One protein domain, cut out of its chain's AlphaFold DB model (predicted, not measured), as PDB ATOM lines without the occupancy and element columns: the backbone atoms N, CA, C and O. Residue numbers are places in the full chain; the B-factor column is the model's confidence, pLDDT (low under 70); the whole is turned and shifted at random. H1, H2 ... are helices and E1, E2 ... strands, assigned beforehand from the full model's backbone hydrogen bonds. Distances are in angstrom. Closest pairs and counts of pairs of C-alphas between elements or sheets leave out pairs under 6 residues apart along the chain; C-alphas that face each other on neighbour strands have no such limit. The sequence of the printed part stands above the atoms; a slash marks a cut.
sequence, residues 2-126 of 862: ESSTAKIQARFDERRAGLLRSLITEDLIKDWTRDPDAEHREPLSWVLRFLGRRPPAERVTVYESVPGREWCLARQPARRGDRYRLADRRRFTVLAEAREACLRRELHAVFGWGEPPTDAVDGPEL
ATOM      1  N   GLU A   2     -32.979 -32.511  33.480       48.34
ATOM      2  CA  GLU A   2     -33.054 -32.771  32.024       48.34
ATOM      3  C   GLU A   2     -31.826 -32.299  31.214       48.34
ATOM      4  O   GLU A   2     -31.425 -32.954  30.252       48.34
ATOM      5  N   SER A   3     -31.152 -31.222  31.640       62.03
ATOM      6  CA  SER A   3     -30.012 -30.643  30.904       62.03
ATOM      7  C   SER A   3     -28.791 -31.571  30.781       62.03
ATOM      8  O   SER A   3     -28.060 -31.473  29.796       62.03
ATOM      9  N   SER A   4     -28.529 -32.466  31.741       78.75
ATOM     10  CA  SER A   4     -27.358 -33.359  31.680       78.75
ATOM     11  C   SER A   4     -27.597 -34.585  30.801       78.75
ATOM     12  O   SER A   4     -26.707 -34.959  30.040       78.75
ATOM     13  N   THR A   5     -28.793 -35.175  30.854       82.38
ATOM     14  CA  THR A   5     -29.145 -36.358  30.053       82.38
ATOM     15  C   THR A   5     -29.209 -36.021  28.568       82.38
ATOM     16  O   THR A   5     -28.563 -36.697  27.772       82.38
ATOM     17  N   ALA A   6     -29.875 -34.919  28.199       82.62
ATOM     18  CA  ALA A   6     -29.942 -34.469  26.807       82.62
ATOM     19  C   ALA A   6     -28.542 -34.219  26.214       82.62
ATOM     20  O   ALA A   6     -28.247 -34.636  25.097       82.62
ATOM     21  N   LYS A   7     -27.630 -33.621  26.995       87.38
ATOM     22  CA  LYS A   7     -26.229 -33.418  26.582       87.38
ATOM     23  C   LYS A   7     -25.464 -34.732  26.407       87.38
ATOM     24  O   LYS A   7     -24.624 -34.827  25.517       87.38
ATOM     25  N   ILE A   8     -25.702 -35.734  27.259       90.12
ATOM     26  CA  ILE A   8     -25.086 -37.063  27.113       90.12
ATOM     27  C   ILE A   8     -25.576 -37.725  25.823       90.12
ATOM     28  O   ILE A   8     -24.746 -38.205  25.050       90.12
ATOM     29  N   GLN A   9     -26.888 -37.690  25.577       87.44
ATOM     30  CA  GLN A   9     -27.502 -38.264  24.384       87.44
ATOM     31  C   GLN A   9     -26.971 -37.600  23.111       87.44
ATOM     32  O   GLN A   9     -26.465 -38.293  22.234       87.44
ATOM     33  N   ALA A  10     -26.950 -36.265  23.064       88.44
ATOM     34  CA  ALA A  10     -26.440 -35.514  21.919       88.44
ATOM     35  C   ALA A  10     -24.984 -35.876  21.572       88.44
ATOM     36  O   ALA A  10     -24.662 -36.095  20.409       88.44
ATOM     37  N   ARG A  11     -24.104 -36.023  22.577       92.31
ATOM     38  CA  ARG A  11     -22.707 -36.446  22.348       92.31
ATOM     39  C   ARG A  11     -22.599 -37.871  21.808       92.31
ATOM     40  O   ARG A  11     -21.719 -38.156  20.997       92.31
ATOM     41  N   PHE A  12     -23.442 -38.784  22.291       92.38
ATOM     42  CA  PHE A  12     -23.492 -40.144  21.757       92.38
ATOM     43  C   PHE A  12     -23.955 -40.133  20.295       92.38
ATOM     44  O   PHE A  12     -23.330 -40.781  19.453       92.38
ATOM     45  N   ASP A  13     -25.008 -39.368  20.009       91.12
ATOM     46  CA  ASP A  13     -25.616 -39.248  18.687       91.12
ATOM     47  C   ASP A  13     -24.619 -38.681  17.681       91.12
ATOM     48  O   ASP A  13     -24.397 -39.300  16.646       91.12
ATOM     49  N   GLU A  14     -23.938 -37.586  18.021       91.69
ATOM     50  CA  GLU A  14     -22.899 -36.971  17.191       91.69
ATOM     51  C   GLU A  14     -21.778 -37.968  16.858       91.69
ATOM     52  O   GLU A  14     -21.455 -38.196  15.687       91.69
ATOM     53  N   ARG A  15     -21.220 -38.637  17.878       93.00
ATOM     54  CA  ARG A  15     -20.133 -39.610  17.690       93.00
ATOM     55  C   ARG A  15     -20.567 -40.771  16.799       93.00
ATOM     56  O   ARG A  15     -19.808 -41.218  15.937       93.00
ATOM     57  N   ARG A  16     -21.760 -41.316  17.039       94.19
ATOM     58  CA  ARG A  16     -22.247 -42.498  16.324       94.19
ATOM     59  C   ARG A  16     -22.713 -42.148  14.910       94.19
ATOM     60  O   ARG A  16     -22.442 -42.937  14.009       94.19
ATOM     61  N   ALA A  17     -23.302 -40.973  14.695       93.06
ATOM     62  CA  ALA A  17     -23.633 -40.470  13.365       93.06
ATOM     63  C   ALA A  17     -22.378 -40.321  12.497       93.06
ATOM     64  O   ALA A  17     -22.372 -40.783  11.358       93.06
ATOM     65  N   GLY A  18     -21.281 -39.785  13.048       92.19
ATOM     66  CA  GLY A  18     -20.002 -39.689  12.336       92.19
ATOM     67  C   GLY A  18     -19.464 -41.043  11.852       92.19
ATOM     68  O   GLY A  18     -19.013 -41.148  10.715       92.19
ATOM     69  N   LEU A  19     -19.571 -42.088  12.681       92.94
ATOM     70  CA  LEU A  19     -19.159 -43.453  12.322       92.94
ATOM     71  C   LEU A  19     -20.069 -44.094  11.268       92.94
ATOM     72  O   LEU A  19     -19.589 -44.779  10.371       92.94
ATOM     73  N   LEU A  20     -21.384 -43.902  11.381       94.88
ATOM     74  CA  LEU A  20     -22.338 -44.482  10.436       94.88
ATOM     75  C   LEU A  20     -22.297 -43.776   9.082       94.88
ATOM     76  O   LEU A  20     -22.459 -44.435   8.061       94.88
ATOM     77  N   ARG A  21     -22.004 -42.468   9.051       93.88
ATOM     78  CA  ARG A  21     -21.913 -41.683   7.814       93.88
ATOM     79  C   ARG A  21     -20.963 -42.303   6.791       93.88
ATOM     80  O   ARG A  21     -21.289 -42.318   5.609       93.88
ATOM     81  N   SER A  22     -19.813 -42.824   7.225       91.25
ATOM     82  CA  SER A  22     -18.835 -43.448   6.322       91.25
ATOM     83  C   SER A  22     -19.294 -44.782   5.731       91.25
ATOM     84  O   SER A  22     -18.658 -45.275   4.806       91.25
ATOM     85  N   LEU A  23     -20.358 -45.381   6.273       92.56
ATOM     86  CA  LEU A  23     -20.912 -46.648   5.798       92.56
ATOM     87  C   LEU A  23     -22.030 -46.452   4.769       92.56
ATOM     88  O   LEU A  23     -22.397 -47.413   4.106       92.56
ATOM     89  N   ILE A  24     -22.580 -45.241   4.634       93.88
ATOM     90  CA  ILE A  24     -23.703 -44.967   3.731       93.88
ATOM     91  C   ILE A  24     -23.182 -44.850   2.291       93.88
ATOM     92  O   ILE A  24     -22.344 -43.996   1.987       93.88
ATOM     93  N   THR A  25     -23.715 -45.678   1.392       93.75
ATOM     94  CA  THR A  25     -23.412 -45.668  -0.047       93.75
ATOM     95  C   THR A  25     -24.700 -45.671  -0.870       93.75
ATOM     96  O   THR A  25     -25.765 -46.037  -0.375       93.75
ATOM     97  N   GLU A  26     -24.608 -45.285  -2.145       93.31
ATOM     98  CA  GLU A  26     -25.748 -45.347  -3.075       93.31
ATOM     99  C   GLU A  26     -26.271 -46.776  -3.282       93.31
ATOM    100  O   GLU A  26     -27.472 -46.973  -3.446       93.31
ATOM    101  N   ASP A  27     -25.398 -47.784  -3.236       91.44
ATOM    102  CA  ASP A  27     -25.816 -49.180  -3.400       91.44
ATOM    103  C   ASP A  27     -26.677 -49.655  -2.223       91.44
ATOM    104  O   ASP A  27     -27.693 -50.308  -2.448       91.44
ATOM    105  N   LEU A  28     -26.364 -49.233  -0.989       89.62
ATOM    106  CA  LEU A  28     -27.210 -49.537   0.172       89.62
ATOM    107  C   LEU A  28     -28.599 -48.902   0.057       89.62
ATOM    108  O   LEU A  28     -29.584 -49.502   0.474       89.62
ATOM    109  N   ILE A  29     -28.693 -47.698  -0.513       89.31
ATOM    110  CA  ILE A  29     -29.988 -47.045  -0.733       89.31
ATOM    111  C   ILE A  29     -30.778 -47.786  -1.804       89.31
ATOM    112  O   ILE A  29     -31.957 -48.039  -1.601       89.31
ATOM    113  N   LYS A  30     -30.144 -48.194  -2.908       89.56
ATOM    114  CA  LYS A  30     -30.813 -49.000  -3.941       89.56
ATOM    115  C   LYS A  30     -31.290 -50.346  -3.407       89.56
ATOM    116  O   LYS A  30     -32.360 -50.801  -3.798       89.56
ATOM    117  N   ASP A  31     -30.506 -50.979  -2.537       86.19
ATOM    118  CA  ASP A  31     -30.897 -52.225  -1.879       86.19
ATOM    119  C   ASP A  31     -32.095 -52.018  -0.949       86.19
ATOM    120  O   ASP A  31     -33.007 -52.840  -0.965       86.19
ATOM    121  N   TRP A  32     -32.144 -50.900  -0.216       90.00
ATOM    122  CA  TRP A  32     -33.327 -50.515   0.554       90.00
ATOM    123  C   TRP A  32     -34.540 -50.232  -0.341       90.00
ATOM    124  O   TRP A  32     -35.609 -50.771  -0.105       90.00
ATOM    125  N   THR A  33     -34.390 -49.439  -1.405       87.75
ATOM    126  CA  THR A  33     -35.497 -49.082  -2.310       87.75
ATOM    127  C   THR A  33     -36.095 -50.305  -3.010       87.75
ATOM    128  O   THR A  33     -37.284 -50.304  -3.321       87.75
ATOM    129  N   ARG A  34     -35.290 -51.346  -3.267       86.88
ATOM    130  CA  ARG A  34     -35.760 -52.592  -3.890       86.88
ATOM    131  C   ARG A  34     -36.796 -53.304  -3.027       86.88
ATOM    132  O   ARG A  34     -37.754 -53.835  -3.578       86.88
ATOM    133  N   ASP A  35     -36.575 -53.326  -1.717       82.00
ATOM    134  CA  ASP A  35     -37.467 -53.972  -0.762       82.00
ATOM    135  C   ASP A  35     -37.388 -53.273   0.608       82.00
ATOM    136  O   ASP A  35     -36.641 -53.712   1.483       82.00
ATOM    137  N   PRO A  36     -38.102 -52.143   0.792       81.69
ATOM    138  CA  PRO A  36     -37.999 -51.318   2.000       81.69
ATOM    139  C   PRO A  36     -38.480 -52.001   3.279       81.69
ATOM    140  O   PRO A  36     -38.194 -51.513   4.375       81.69
ATOM    141  N   ASP A  37     -39.264 -53.067   3.119       75.75
ATOM    142  CA  ASP A  37     -39.943 -53.782   4.191       75.75
ATOM    143  C   ASP A  37     -39.191 -55.089   4.553       75.75
ATOM    144  O   ASP A  37     -39.586 -55.801   5.477       75.75
ATOM    145  N   ALA A  38     -38.069 -55.385   3.876       75.38
ATOM    146  CA  ALA A  38     -37.208 -56.527   4.167       75.38
ATOM    147  C   ALA A  38     -36.305 -56.327   5.391       75.38
ATOM    148  O   ALA A  38     -35.887 -55.223   5.757       75.38
ATOM    149  N   GLU A  39     -35.876 -57.448   5.970       74.06
ATOM    150  CA  GLU A  39     -34.775 -57.442   6.923       74.06
ATOM    151  C   GLU A  39     -33.443 -57.165   6.203       74.06
ATOM    152  O   GLU A  39     -32.891 -57.991   5.470       74.06
ATOM    153  N   HIS A  40     -32.904 -55.966   6.414       82.69
ATOM    154  CA  HIS A  40     -31.644 -55.559   5.803       82.69
ATOM    155  C   HIS A  40     -30.428 -56.056   6.589       82.69
ATOM    156  O   HIS A  40     -30.386 -56.000   7.816       82.69
ATOM    157  N   ARG A  41     -29.374 -56.467   5.875       82.69
ATOM    158  CA  ARG A  41     -28.089 -56.843   6.484       82.69
ATOM    159  C   ARG A  41     -27.256 -55.624   6.871       82.69
ATOM    160  O   ARG A  41     -27.485 -54.495   6.430       82.69
ATOM    161  N   GLU A  42     -26.251 -55.861   7.703       87.44
ATOM    162  CA  GLU A  42     -25.241 -54.858   8.028       87.44
ATOM    163  C   GLU A  42     -24.435 -54.475   6.769       87.44
ATOM    164  O   GLU A  42     -24.132 -55.343   5.947       87.44
ATOM    165  N   PRO A  43     -24.077 -53.189   6.596       89.94
ATOM    166  CA  PRO A  43     -24.211 -52.103   7.574       89.94
ATOM    167  C   PRO A  43     -25.538 -51.321   7.512       89.94
ATOM    168  O   PRO A  43     -25.756 -50.453   8.360       89.94
ATOM    169  N   LEU A  44     -26.429 -51.592   6.547       88.12
ATOM    170  CA  LEU A  44     -27.671 -50.826   6.350       88.12
ATOM    171  C   LEU A  44     -28.591 -50.885   7.579       88.12
ATOM    172  O   LEU A  44     -29.099 -49.850   8.012       88.12
ATOM    173  N   SER A  45     -28.739 -52.053   8.208       87.06
ATOM    174  CA  SER A  45     -29.535 -52.187   9.437       87.06
ATOM    175  C   SER A  45     -29.062 -51.278  10.573       87.06
ATOM    176  O   SER A  45     -29.891 -50.745  11.309       87.06
ATOM    177  N   TRP A  46     -27.756 -51.023  10.711       90.88
ATOM    178  CA  TRP A  46     -27.249 -50.091  11.722       90.88
ATOM    179  C   TRP A  46     -27.693 -48.657  11.455       90.88
ATOM    180  O   TRP A  46     -28.045 -47.943  12.396       90.88
ATOM    181  N   VAL A  47     -27.682 -48.237  10.188       92.06
ATOM    182  CA  VAL A  47     -28.134 -46.904   9.771       92.06
ATOM    183  C   VAL A  47     -29.632 -46.760  10.035       92.06
ATOM    184  O   VAL A  47     -30.049 -45.804  10.690       92.06
ATOM    185  N   LEU A  48     -30.431 -47.742   9.611       89.12
ATOM    186  CA  LEU A  48     -31.883 -47.733   9.791       89.12
ATOM    187  C   LEU A  48     -32.283 -47.780  11.272       89.12
ATOM    188  O   LEU A  48     -33.112 -46.978  11.691       89.12
ATOM    189  N   ARG A  49     -31.647 -48.621  12.103       88.00
ATOM    190  CA  ARG A  49     -31.878 -48.651  13.564       88.00
ATOM    191  C   ARG A  49     -31.489 -47.325  14.230       88.00
ATOM    192  O   ARG A  49     -32.168 -46.866  15.149       88.00
ATOM    193  N   PHE A  50     -30.420 -46.676  13.760       91.62
ATOM    194  CA  PHE A  50     -29.994 -45.374  14.279       91.62
ATOM    195  C   PHE A  50     -30.971 -44.246  13.941       91.62
ATOM    196  O   PHE A  50     -31.208 -43.394  14.794       91.62
ATOM    197  N   LEU A  51     -31.542 -44.239  12.732       89.94
ATOM    198  CA  LEU A  51     -32.645 -43.342  12.370       89.94
ATOM    199  C   LEU A  51     -33.916 -43.695  13.160       89.94
ATOM    200  O   LEU A  51     -34.604 -42.811  13.668       89.94
ATOM    201  N   GLY A  52     -34.167 -44.996  13.315       85.50
ATOM    202  CA  GLY A  52     -35.292 -45.620  14.007       85.50
ATOM    203  C   GLY A  52     -35.542 -45.097  15.416       85.50
ATOM    204  O   GLY A  52     -36.679 -44.798  15.766       85.50
ATOM    205  N   ARG A  53     -34.472 -44.950  16.207       86.06
ATOM    206  CA  ARG A  53     -34.540 -44.579  17.634       86.06
ATOM    207  C   ARG A  53     -34.876 -43.108  17.906       86.06
ATOM    208  O   ARG A  53     -35.005 -42.732  19.069       86.06
ATOM    209  N   ARG A  54     -34.898 -42.257  16.877       87.12
ATOM    210  CA  ARG A  54     -35.169 -40.824  17.045       87.12
ATOM    211  C   ARG A  54     -36.647 -40.595  17.385       87.12
ATOM    212  O   ARG A  54     -37.487 -41.348  16.887       87.12
ATOM    213  N   PRO A  55     -36.979 -39.554  18.173       82.81
ATOM    214  CA  PRO A  55     -38.367 -39.219  18.466       82.81
ATOM    215  C   PRO A  55     -39.173 -39.031  17.170       82.81
ATOM    216  O   PRO A  55     -38.677 -38.368  16.254       82.81
ATOM    217  N   PRO A  56     -40.404 -39.563  17.074       82.06
ATOM    218  CA  PRO A  56     -41.168 -39.523  15.828       82.06
ATOM    219  C   PRO A  56     -41.402 -38.105  15.273       82.06
ATOM    220  O   PRO A  56     -41.261 -37.889  14.073       82.06
ATOM    221  N   ALA A  57     -41.620 -37.112  16.144       82.12
ATOM    222  CA  ALA A  57     -41.777 -35.699  15.770       82.12
ATOM    223  C   ALA A  57     -40.549 -35.079  15.075       82.12
ATOM    224  O   ALA A  57     -40.656 -34.084  14.357       82.12
ATOM    225  N   GLU A  58     -39.358 -35.649  15.271       85.94
ATOM    226  CA  GLU A  58     -38.149 -35.168  14.604       85.94
ATOM    227  C   GLU A  58     -37.937 -35.811  13.225       85.94
ATOM    228  O   GLU A  58     -37.056 -35.384  12.465       85.94
ATOM    229  N   ARG A  59     -38.717 -36.844  12.899       88.62
ATOM    230  CA  ARG A  59     -38.591 -37.633  11.678       88.62
ATOM    231  C   ARG A  59     -39.578 -37.163  10.618       88.62
ATOM    232  O   ARG A  59     -40.635 -36.602  10.905       88.62
ATOM    233  N   VAL A  60     -39.202 -37.385   9.370       91.62
ATOM    234  CA  VAL A  60     -40.084 -37.232   8.215       91.62
ATOM    235  C   VAL A  60     -40.666 -38.588   7.859       91.62
ATOM    236  O   VAL A  60     -39.952 -39.582   7.911       91.62
ATOM    237  N   THR A  61     -41.945 -38.613   7.504       91.69
ATOM    238  CA  THR A  61     -42.686 -39.794   7.055       91.69
ATOM    239  C   THR A  61     -43.309 -39.548   5.680       91.69
ATOM    240  O   THR A  61     -43.420 -38.399   5.239       91.69
ATOM    241  N   VAL A  62     -43.721 -40.615   4.998       93.44
ATOM    242  CA  VAL A  62     -44.561 -40.532   3.804       93.44
ATOM    243  C   VAL A  62     -46.018 -40.449   4.254       93.44
ATOM    244  O   VAL A  62     -46.488 -41.320   4.968       93.44
ATOM    245  N   TYR A  63     -46.746 -39.419   3.847       92.00
ATOM    246  CA  TYR A  63     -48.181 -39.279   4.081       92.00
ATOM    247  C   TYR A  63     -48.947 -39.565   2.792       92.00
ATOM    248  O   TYR A  63     -48.613 -39.030   1.733       92.00
ATOM    249  N   GLU A  64     -49.974 -40.397   2.884       90.38
ATOM    250  CA  GLU A  64     -50.871 -40.708   1.776       90.38
ATOM    251  C   GLU A  64     -51.928 -39.605   1.629       90.38
ATOM    252  O   GLU A  64     -52.919 -39.557   2.357       90.38
ATOM    253  N   SER A  65     -51.702 -38.670   0.702       88.31
ATOM    254  CA  SER A  65     -52.600 -37.531   0.489       88.31
ATOM    255  C   SER A  65     -53.842 -37.887  -0.311       88.31
ATOM    256  O   SER A  65     -54.872 -37.247  -0.114       88.31
ATOM    257  N   VAL A  66     -53.766 -38.909  -1.165       86.88
ATOM    258  CA  VAL A  66     -54.925 -39.540  -1.801       86.88
ATOM    259  C   VAL A  66     -54.735 -41.053  -1.699       86.88
ATOM    260  O   VAL A  66     -53.747 -41.543  -2.259       86.88
ATOM    261  N   PRO A  67     -55.651 -41.792  -1.039       83.69
ATOM    262  CA  PRO A  67     -55.534 -43.235  -0.846       83.69
ATOM    263  C   PRO A  67     -55.146 -43.983  -2.127       83.69
ATOM    264  O   PRO A  67     -55.814 -43.864  -3.157       83.69
ATOM    265  N   GLY A  68     -54.018 -44.694  -2.079       83.38
ATOM    266  CA  GLY A  68     -53.449 -45.498  -3.159       83.38
ATOM    267  C   GLY A  68     -52.976 -44.739  -4.403       83.38
ATOM    268  O   GLY A  68     -52.614 -45.380  -5.390       83.38
ATOM    269  N   ARG A  69     -53.005 -43.397  -4.422       90.31
ATOM    270  CA  ARG A  69     -52.797 -42.605  -5.653       90.31
ATOM    271  C   ARG A  69     -51.774 -41.487  -5.531       90.31
ATOM    272  O   ARG A  69     -51.086 -41.203  -6.510       90.31
ATOM    273  N   GLU A  70     -51.702 -40.822  -4.384       94.25
ATOM    274  CA  GLU A  70     -50.804 -39.686  -4.187       94.25
ATOM    275  C   GLU A  70     -50.198 -39.697  -2.784       94.25
ATOM    276  O   GLU A  70     -50.894 -39.916  -1.791       94.25
ATOM    277  N   TRP A  71     -48.903 -39.395  -2.713       95.25
ATOM    278  CA  TRP A  71     -48.147 -39.268  -1.475       95.25
ATOM    279  C   TRP A  71     -47.392 -37.939  -1.416       95.25
ATOM    280  O   TRP A  71     -46.958 -37.388  -2.430       95.25
ATOM    281  N   CYS A  72     -47.168 -37.433  -0.208       94.81
ATOM    282  CA  CYS A  72     -46.221 -36.355   0.069       94.81
ATOM    283  C   CYS A  72     -45.390 -36.691   1.309       94.81
ATOM    284  O   CYS A  72     -45.648 -37.679   1.990       94.81
ATOM    285  N   LEU A  73     -44.366 -35.893   1.613       95.06
ATOM    286  CA  LEU A  73     -43.630 -36.066   2.865       95.06
ATOM    287  C   LEU A  73     -44.211 -35.161   3.945       95.06
ATOM    288  O   LEU A  73     -44.458 -33.978   3.696       95.06
ATOM    289  N   ALA A  74     -44.355 -35.698   5.152       93.31
ATOM    290  CA  ALA A  74     -44.928 -35.009   6.297       93.31
ATOM    291  C   ALA A  74     -44.054 -35.146   7.548       93.31
ATOM    292  O   ALA A  74     -43.250 -36.069   7.675       93.31
ATOM    293  N   ARG A  75     -44.219 -34.216   8.487       90.56
ATOM    294  CA  ARG A  75     -43.715 -34.334   9.856       90.56
ATOM    295  C   ARG A  75     -44.867 -34.678  10.777       90.56
ATOM    296  O   ARG A  75     -45.936 -34.072  10.679       90.56
ATOM    297  N   GLN A  76     -44.621 -35.626  11.670       87.06
ATOM    298  CA  GLN A  76     -45.540 -35.915  12.758       87.06
ATOM    299  C   GLN A  76     -45.575 -34.731  13.735       87.06
ATOM    300  O   GLN A  76     -44.540 -34.085  13.936       87.06
ATOM    301  N   PRO A  77     -46.734 -34.424  14.337       84.12
ATOM    302  CA  PRO A  77     -46.822 -33.407  15.373       84.12
ATOM    303  C   PRO A  77     -45.887 -33.673  16.564       84.12
ATOM    304  O   PRO A  77     -45.613 -34.817  16.931       84.12
ATOM    305  N   ALA A  78     -45.415 -32.592  17.192       79.69
ATOM    306  CA  ALA A  78     -44.584 -32.657  18.398       79.69
ATOM    307  C   ALA A  78     -45.390 -32.947  19.671       79.69
ATOM    308  O   ALA A  78     -44.846 -33.500  20.628       79.69
ATOM    309  N   ARG A  79     -46.672 -32.573  19.685       79.19
ATOM    310  CA  ARG A  79     -47.625 -32.872  20.754       79.19
ATOM    311  C   ARG A  79     -48.769 -33.681  20.168       79.19
ATOM    312  O   ARG A  79     -49.207 -33.403  19.058       79.19
ATOM    313  N   ARG A  80     -49.235 -34.690  20.899       80.81
ATOM    314  CA  ARG A  80     -50.382 -35.480  20.450       80.81
ATOM    315  C   ARG A  80     -51.621 -34.591  20.319       80.81
ATOM    316  O   ARG A  80     -51.769 -33.650  21.094       80.81
ATOM    317  N   GLY A  81     -52.465 -34.877  19.332       81.31
ATOM    318  CA  GLY A  81     -53.633 -34.049  19.004       81.31
ATOM    319  C   GLY A  81     -53.368 -32.902  18.028       81.31
ATOM    320  O   GLY A  81     -54.307 -32.419  17.396       81.31
ATOM    321  N   ASP A  82     -52.109 -32.496  17.835       85.44
ATOM    322  CA  ASP A  82     -51.767 -31.522  16.800       85.44
ATOM    323  C   ASP A  82     -51.790 -32.169  15.401       85.44
ATOM    324  O   ASP A  82     -51.766 -33.390  15.223       85.44
ATOM    325  N   ARG A  83     -51.804 -31.338  14.356       88.44
ATOM    326  CA  ARG A  83     -51.839 -31.803  12.964       88.44
ATOM    327  C   ARG A  83     -50.448 -32.145  12.434       88.44
ATOM    328  O   ARG A  83     -49.451 -31.499  12.761       88.44
ATOM    329  N   TYR A  84     -50.392 -33.122  11.527       89.38
ATOM    330  CA  TYR A  84     -49.215 -33.349  10.686       89.38
ATOM    331  C   TYR A  84     -48.912 -32.105   9.851       89.38
ATOM    332  O   TYR A  84     -49.821 -31.365   9.479       89.38
ATOM    333  N   ARG A  85     -47.641 -31.882   9.514       91.25
ATOM    334  CA  ARG A  85     -47.213 -30.729   8.703       91.25
ATOM    335  C   ARG A  85     -46.532 -31.163   7.427       91.25
ATOM    336  O   ARG A  85     -45.766 -32.127   7.433       91.25
ATOM    337  N   LEU A  86     -46.776 -30.434   6.341       93.19
ATOM    338  CA  LEU A  86     -46.113 -30.694   5.071       93.19
ATOM    339  C   LEU A  86     -44.604 -30.501   5.232       93.19
ATOM    340  O   LEU A  86     -44.132 -29.435   5.624       93.19
ATOM    341  N   ALA A  87     -43.842 -31.529   4.890       92.88
ATOM    342  CA  ALA A  87     -42.398 -31.497   4.985       92.88
ATOM    343  C   ALA A  87     -41.751 -31.203   3.626       92.88
ATOM    344  O   ALA A  87     -40.631 -30.700   3.591       92.88
ATOM    345  N   ASP A  88     -42.362 -31.556   2.498       92.38
ATOM    346  CA  ASP A  88     -41.762 -31.452   1.157       92.38
ATOM    347  C   ASP A  88     -42.784 -30.910   0.150       92.38
ATOM    348  O   ASP A  88     -43.958 -31.265   0.224       92.38
ATOM    349  N   ARG A  89     -42.361 -30.038  -0.775       91.75
ATOM    350  CA  ARG A  89     -43.259 -29.464  -1.796       91.75
ATOM    351  C   ARG A  89     -43.678 -30.467  -2.871       91.75
ATOM    352  O   ARG A  89     -44.667 -30.218  -3.560       91.75
ATOM    353  N   ARG A  90     -42.927 -31.554  -3.058       93.31
ATOM    354  CA  ARG A  90     -43.199 -32.552  -4.096       93.31
ATOM    355  C   ARG A  90     -44.429 -33.389  -3.757       93.31
ATOM    356  O   ARG A  90     -44.689 -33.717  -2.599       93.31
ATOM    357  N   ARG A  91     -45.149 -33.771  -4.809       94.62
ATOM    358  CA  ARG A  91     -46.190 -34.801  -4.794       94.62
ATOM    359  C   ARG A  91     -45.676 -35.996  -5.579       94.62
ATOM    360  O   ARG A  91     -45.086 -35.817  -6.642       94.62
ATOM    361  N   PHE A  92     -45.887 -37.184  -5.042       95.75
ATOM    362  CA  PHE A  92     -45.439 -38.438  -5.625       95.75
ATOM    363  C   PHE A  92     -46.660 -39.258  -6.024       95.75
ATOM    364  O   PHE A  92     -47.604 -39.368  -5.249       95.75
ATOM    365  N   THR A  93     -46.628 -39.864  -7.207       96.25
ATOM    366  CA  THR A  93     -47.649 -40.821  -7.676       96.25
ATOM    367  C   THR A  93     -47.147 -42.263  -7.634       96.25
ATOM    368  O   THR A  93     -47.820 -43.173  -8.108       96.25
ATOM    369  N   VAL A  94     -45.946 -42.479  -7.088       93.88
ATOM    370  CA  VAL A  94     -45.316 -43.789  -6.906       93.88
ATOM    371  C   VAL A  94     -44.775 -43.861  -5.479       93.88
ATOM    372  O   VAL A  94     -43.898 -43.082  -5.100       93.88
ATOM    373  N   LEU A  95     -45.272 -44.811  -4.682       91.00
ATOM    374  CA  LEU A  95     -44.892 -44.956  -3.271       91.00
ATOM    375  C   LEU A  95     -43.382 -45.181  -3.079       91.00
ATOM    376  O   LEU A  95     -42.786 -44.612  -2.165       91.00
ATOM    377  N   ALA A  96     -42.750 -45.975  -3.947       90.94
ATOM    378  CA  ALA A  96     -41.314 -46.250  -3.876       90.94
ATOM    379  C   ALA A  96     -40.464 -44.968  -3.992       90.94
ATOM    380  O   ALA A  96     -39.501 -44.796  -3.246       90.94
ATOM    381  N   GLU A  97     -40.861 -44.030  -4.858       93.31
ATOM    382  CA  GLU A  97     -40.175 -42.743  -5.019       93.31
ATOM    383  C   GLU A  97     -40.340 -41.855  -3.777       93.31
ATOM    384  O   GLU A  97     -39.379 -41.223  -3.330       93.31
ATOM    385  N   ALA A  98     -41.537 -41.844  -3.176       94.12
ATOM    386  CA  ALA A  98     -41.793 -41.123  -1.931       94.12
ATOM    387  C   ALA A  98     -40.959 -41.690  -0.769       94.12
ATOM    388  O   ALA A  98     -40.332 -40.935  -0.021       94.12
ATOM    389  N   ARG A  99     -40.901 -43.022  -0.648       93.31
ATOM    390  CA  ARG A  99     -40.085 -43.745   0.338       93.31
ATOM    391  C   ARG A  99     -38.599 -43.407   0.183       93.31
ATOM    392  O   ARG A  99     -37.960 -43.027   1.167       93.31
ATOM    393  N   GLU A 100     -38.054 -43.467  -1.033       93.38
ATOM    394  CA  GLU A 100     -36.654 -43.107  -1.291       93.38
ATOM    395  C   GLU A 100     -36.368 -41.638  -0.951       93.38
ATOM    396  O   GLU A 100     -35.384 -41.336  -0.270       93.38
ATOM    397  N   ALA A 101     -37.246 -40.717  -1.359       93.44
ATOM    398  CA  ALA A 101     -37.121 -39.302  -1.026       93.44
ATOM    399  C   ALA A 101     -37.128 -39.063   0.494       93.44
ATOM    400  O   ALA A 101     -36.342 -38.253   0.996       93.44
ATOM    401  N   CYS A 102     -37.977 -39.790   1.225       93.81
ATOM    402  CA  CYS A 102     -38.047 -39.757   2.680       93.81
ATOM    403  C   CYS A 102     -36.737 -40.232   3.323       93.81
ATOM    404  O   CYS A 102     -36.164 -39.518   4.150       93.81
ATOM    405  N   LEU A 103     -36.215 -41.394   2.907       93.00
ATOM    406  CA  LEU A 103     -34.954 -41.926   3.426       93.00
ATOM    407  C   LEU A 103     -33.795 -40.965   3.149       93.00
ATOM    408  O   LEU A 103     -33.068 -40.604   4.072       93.00
ATOM    409  N   ARG A 104     -33.633 -40.499   1.905       93.19
ATOM    410  CA  ARG A 104     -32.554 -39.565   1.536       93.19
ATOM    411  C   ARG A 104     -32.597 -38.286   2.363       93.19
ATOM    412  O   ARG A 104     -31.553 -37.786   2.781       93.19
ATOM    413  N   ARG A 105     -33.795 -37.783   2.656       91.94
ATOM    414  CA  ARG A 105     -33.968 -36.620   3.522       91.94
ATOM    415  C   ARG A 105     -33.517 -36.881   4.955       91.94
ATOM    416  O   ARG A 105     -32.819 -36.043   5.521       91.94
ATOM    417  N   GLU A 106     -33.896 -38.016   5.532       92.88
ATOM    418  CA  GLU A 106     -33.438 -38.409   6.867       92.88
ATOM    419  C   GLU A 106     -31.913 -38.593   6.895       92.88
ATOM    420  O   GLU A 106     -31.250 -38.129   7.825       92.88
ATOM    421  N   LEU A 107     -31.333 -39.180   5.841       94.12
ATOM    422  CA  LEU A 107     -29.886 -39.349   5.719       94.12
ATOM    423  C   LEU A 107     -29.150 -38.002   5.664       94.12
ATOM    424  O   LEU A 107     -28.130 -37.824   6.335       94.12
ATOM    425  N   HIS A 108     -29.682 -37.031   4.917       93.69
ATOM    426  CA  HIS A 108     -29.123 -35.684   4.875       93.69
ATOM    427  C   HIS A 108     -29.264 -34.970   6.226       93.69
ATOM    428  O   HIS A 108     -28.284 -34.437   6.741       93.69
ATOM    429  N   ALA A 109     -30.453 -34.994   6.836       91.12
ATOM    430  CA  ALA A 109     -30.722 -34.292   8.090       91.12
ATOM    431  C   ALA A 109     -29.880 -34.812   9.268       91.12
ATOM    432  O   ALA A 109     -29.459 -34.027  10.114       91.12
ATOM    433  N   VAL A 110     -29.631 -36.124   9.325       93.25
ATOM    434  CA  VAL A 110     -28.934 -36.762  10.453       93.25
ATOM    435  C   VAL A 110     -27.435 -36.914  10.210       93.25
ATOM    436  O   VAL A 110     -26.644 -36.740  11.136       93.25
ATOM    437  N   PHE A 111     -27.022 -37.241   8.984       94.44
ATOM    438  CA  PHE A 111     -25.622 -37.553   8.674       94.44
ATOM    439  C   PHE A 111     -24.952 -36.521   7.758       94.44
ATOM    440  O   PHE A 111     -23.745 -36.611   7.539       94.44
ATOM    441  N   GLY A 112     -25.689 -35.561   7.189       93.19
ATOM    442  CA  GLY A 112     -25.169 -34.676   6.139       93.19
ATOM    443  C   GLY A 112     -24.722 -35.456   4.897       93.19
ATOM    444  O   GLY A 112     -23.717 -35.106   4.271       93.19
ATOM    445  N   TRP A 113     -25.377 -36.583   4.613       94.19
ATOM    446  CA  TRP A 113     -25.073 -37.441   3.472       94.19
ATOM    447  C   TRP A 113     -25.986 -37.097   2.287       94.19
ATOM    448  O   TRP A 113     -27.186 -36.908   2.472       94.19
ATOM    449  N   GLY A 114     -25.418 -37.027   1.080       91.88
ATOM    450  CA  GLY A 114     -26.133 -36.624  -0.136       91.88
ATOM    451  C   GLY A 114     -26.368 -35.112  -0.253       91.88
ATOM    452  O   GLY A 114     -25.998 -34.330   0.628       91.88
ATOM    453  N   GLU A 115     -26.984 -34.711  -1.364       88.81
ATOM    454  CA  GLU A 115     -27.315 -33.313  -1.654       88.81
ATOM    455  C   GLU A 115     -28.416 -32.774  -0.719       88.81
ATOM    456  O   GLU A 115     -29.300 -33.531  -0.300       88.81
ATOM    457  N   PRO A 116     -28.399 -31.470  -0.386       87.12
ATOM    458  CA  PRO A 116     -29.444 -30.860   0.422       87.12
ATOM    459  C   PRO A 116     -30.803 -30.906  -0.298       87.12
ATOM    460  O   PRO A 116     -30.882 -30.571  -1.482       87.12
ATOM    461  N   PRO A 117     -31.895 -31.284   0.393       85.00
ATOM    462  CA  PRO A 117     -33.212 -31.387  -0.227       85.00
ATOM    463  C   PRO A 117     -33.764 -29.990  -0.548       85.00
ATOM    464  O   PRO A 117     -34.216 -29.272   0.343       85.00
ATOM    465  N   THR A 118     -33.759 -29.604  -1.826       87.88
ATOM    466  CA  THR A 118     -34.227 -28.285  -2.301       87.88
ATOM    467  C   THR A 118     -35.723 -28.053  -2.091       87.88
ATOM    468  O   THR A 118     -36.160 -26.913  -1.934       87.88
ATOM    469  N   ASP A 119     -36.507 -29.131  -2.055       89.81
ATOM    470  CA  ASP A 119     -37.964 -29.092  -1.887       89.81
ATOM    471  C   ASP A 119     -38.416 -29.168  -0.425       89.81
ATOM    472  O   ASP A 119     -39.615 -29.074  -0.144       89.81
ATOM    473  N   ALA A 120     -37.478 -29.315   0.517       89.19
ATOM    474  CA  ALA A 120     -37.800 -29.355   1.934       89.19
ATOM    475  C   ALA A 120     -38.422 -28.031   2.396       89.19
ATOM    476  O   ALA A 120     -37.921 -26.937   2.127       89.19
ATOM    477  N   VAL A 121     -39.515 -28.149   3.137       90.25
ATOM    478  CA  VAL A 121     -40.255 -27.050   3.749       90.25
ATOM    479  C   VAL A 121     -40.647 -27.402   5.177       90.25
ATOM    480  O   VAL A 121     -40.690 -28.572   5.561       90.25
ATOM    481  N   ASP A 122     -40.929 -26.366   5.956       85.12
ATOM    482  CA  ASP A 122     -41.832 -26.442   7.100       85.12
ATOM    483  C   ASP A 122     -43.149 -25.816   6.632       85.12
ATOM    484  O   ASP A 122     -43.347 -24.602   6.691       85.12
ATOM    485  N   GLY A 123     -43.931 -26.627   5.923       85.00
ATOM    486  CA  GLY A 123     -45.136 -26.197   5.230       85.00
ATOM    487  C   GLY A 123     -46.354 -26.127   6.156       85.00
ATOM    488  O   GLY A 123     -46.239 -26.328   7.365       85.00
ATOM    489  N   PRO A 124     -47.541 -25.830   5.599       87.56
ATOM    490  CA  PRO A 124     -48.764 -25.748   6.387       87.56
ATOM    491  C   PRO A 124     -49.121 -27.097   7.022       87.56
ATOM    492  O   PRO A 124     -48.643 -28.161   6.610       87.56
ATOM    493  N   GLU A 125     -50.001 -27.036   8.016       88.19
ATOM    494  CA  GLU A 125     -50.658 -28.219   8.560       88.19
ATOM    495  C   GLU A 125     -51.453 -28.933   7.466       88.19
ATOM    496  O   GLU A 125     -52.083 -28.305   6.613       88.19
ATOM    497  N   LEU A 126     -51.382 -30.260   7.476       84.69
ATOM    498  CA  LEU A 126     -52.159 -31.110   6.598       84.69
ATOM    499  C   LEU A 126     -53.593 -31.116   7.118       84.69
ATOM    500  O   LEU A 126     -53.902 -31.736   8.139       84.69
TER     501      LEU A 126
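What this domain is: This is residues 2 to 126 of the 862 residues of the protein "N,N-dimethylformamidase" of Sphaerisporangium siamense (UniProt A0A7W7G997). One helix, H4, runs through the middle, with the two-stranded hairpin E1 and E2 packed on it and H2 packed on its residues 96 to 100. The end of H1 meets the last residues of H4 at a corner, H3 sits near the three other helices, and residues 2 to 12 of H1 stick out from the body. The printed part has 125 residues with four named helices and two named strands, in the order H1 H2 H3 E1 E2 H4; the sheet, E1 - E2, is antiparallel and the class is mostly helix. The whole is compact, with a radius of gyration of the C-alphas of 15.2 A and spans of 40 by 37 by 27 A.

How they stand to each other: E1, residues 60 to 66, and E2, residues 70 to 75, form a hairpin, antiparallel at 145 degrees between their directions. N 63 and O 72, 2.8 A apart, and N 74 and O 61, 2.9 A apart, are within hydrogen-bond range. H4, residues 95 to 111, comes nearest to E1 at the C-alphas of Thr 61 and Cys 102, 6.4 A apart, and to E2 at those of Trp 71 and Ala 98, 6.6 A apart. H2, residues 26 to 34, touches H4 at residues 96 to 100 alone, the closest C-alphas being those of Thr 33 and Glu 100, 6.2 A apart; they run opposite ways at a tilt of 37 degrees, only just steep. H1, residues 2 to 21, touches H4 with residues 17 to 21 alone, at a steep tilt of 67 degrees; the closest C-alphas are those of Arg 21 and Phe 111, 5.6 A apart. H3, residues 44 to 52, is close to but not clearly touching H4, about perpendicular at 79 degrees, with the C-alphas of Leu 51 and Glu 106 closest at 7.4 A. H1 and E1 are apart. Every O i to N i+4 pair is within hydrogen-bond range in H2, H3 and H4, and 15 of 16 are in H1.

Where its parts are: E1 is 18.1 A long and E2 16.6 A. H1 begins at C-alpha 2, (-33.054, -32.771, 32.024), and is 28.1 A long. H2 measures 12.4 A and H3 12.0 A. H4 is 23.8 A long and ends at C-alpha 111, (-25.622, -37.553, 8.674).

The domain as a whole: The C-alphas farthest apart, those of Ser 4 and Arg 69, are 46.1 A apart. The printed part has no cut. The link from E2 to H4, residues 76 to 94, is long; residues 74 to 75 of E2 pair antiparallel with residues 85 to 86. Residues 112 to 126 hold no named element. The mean pLDDT of the printed part is 88.7, and residues 2 to 3 are under 70.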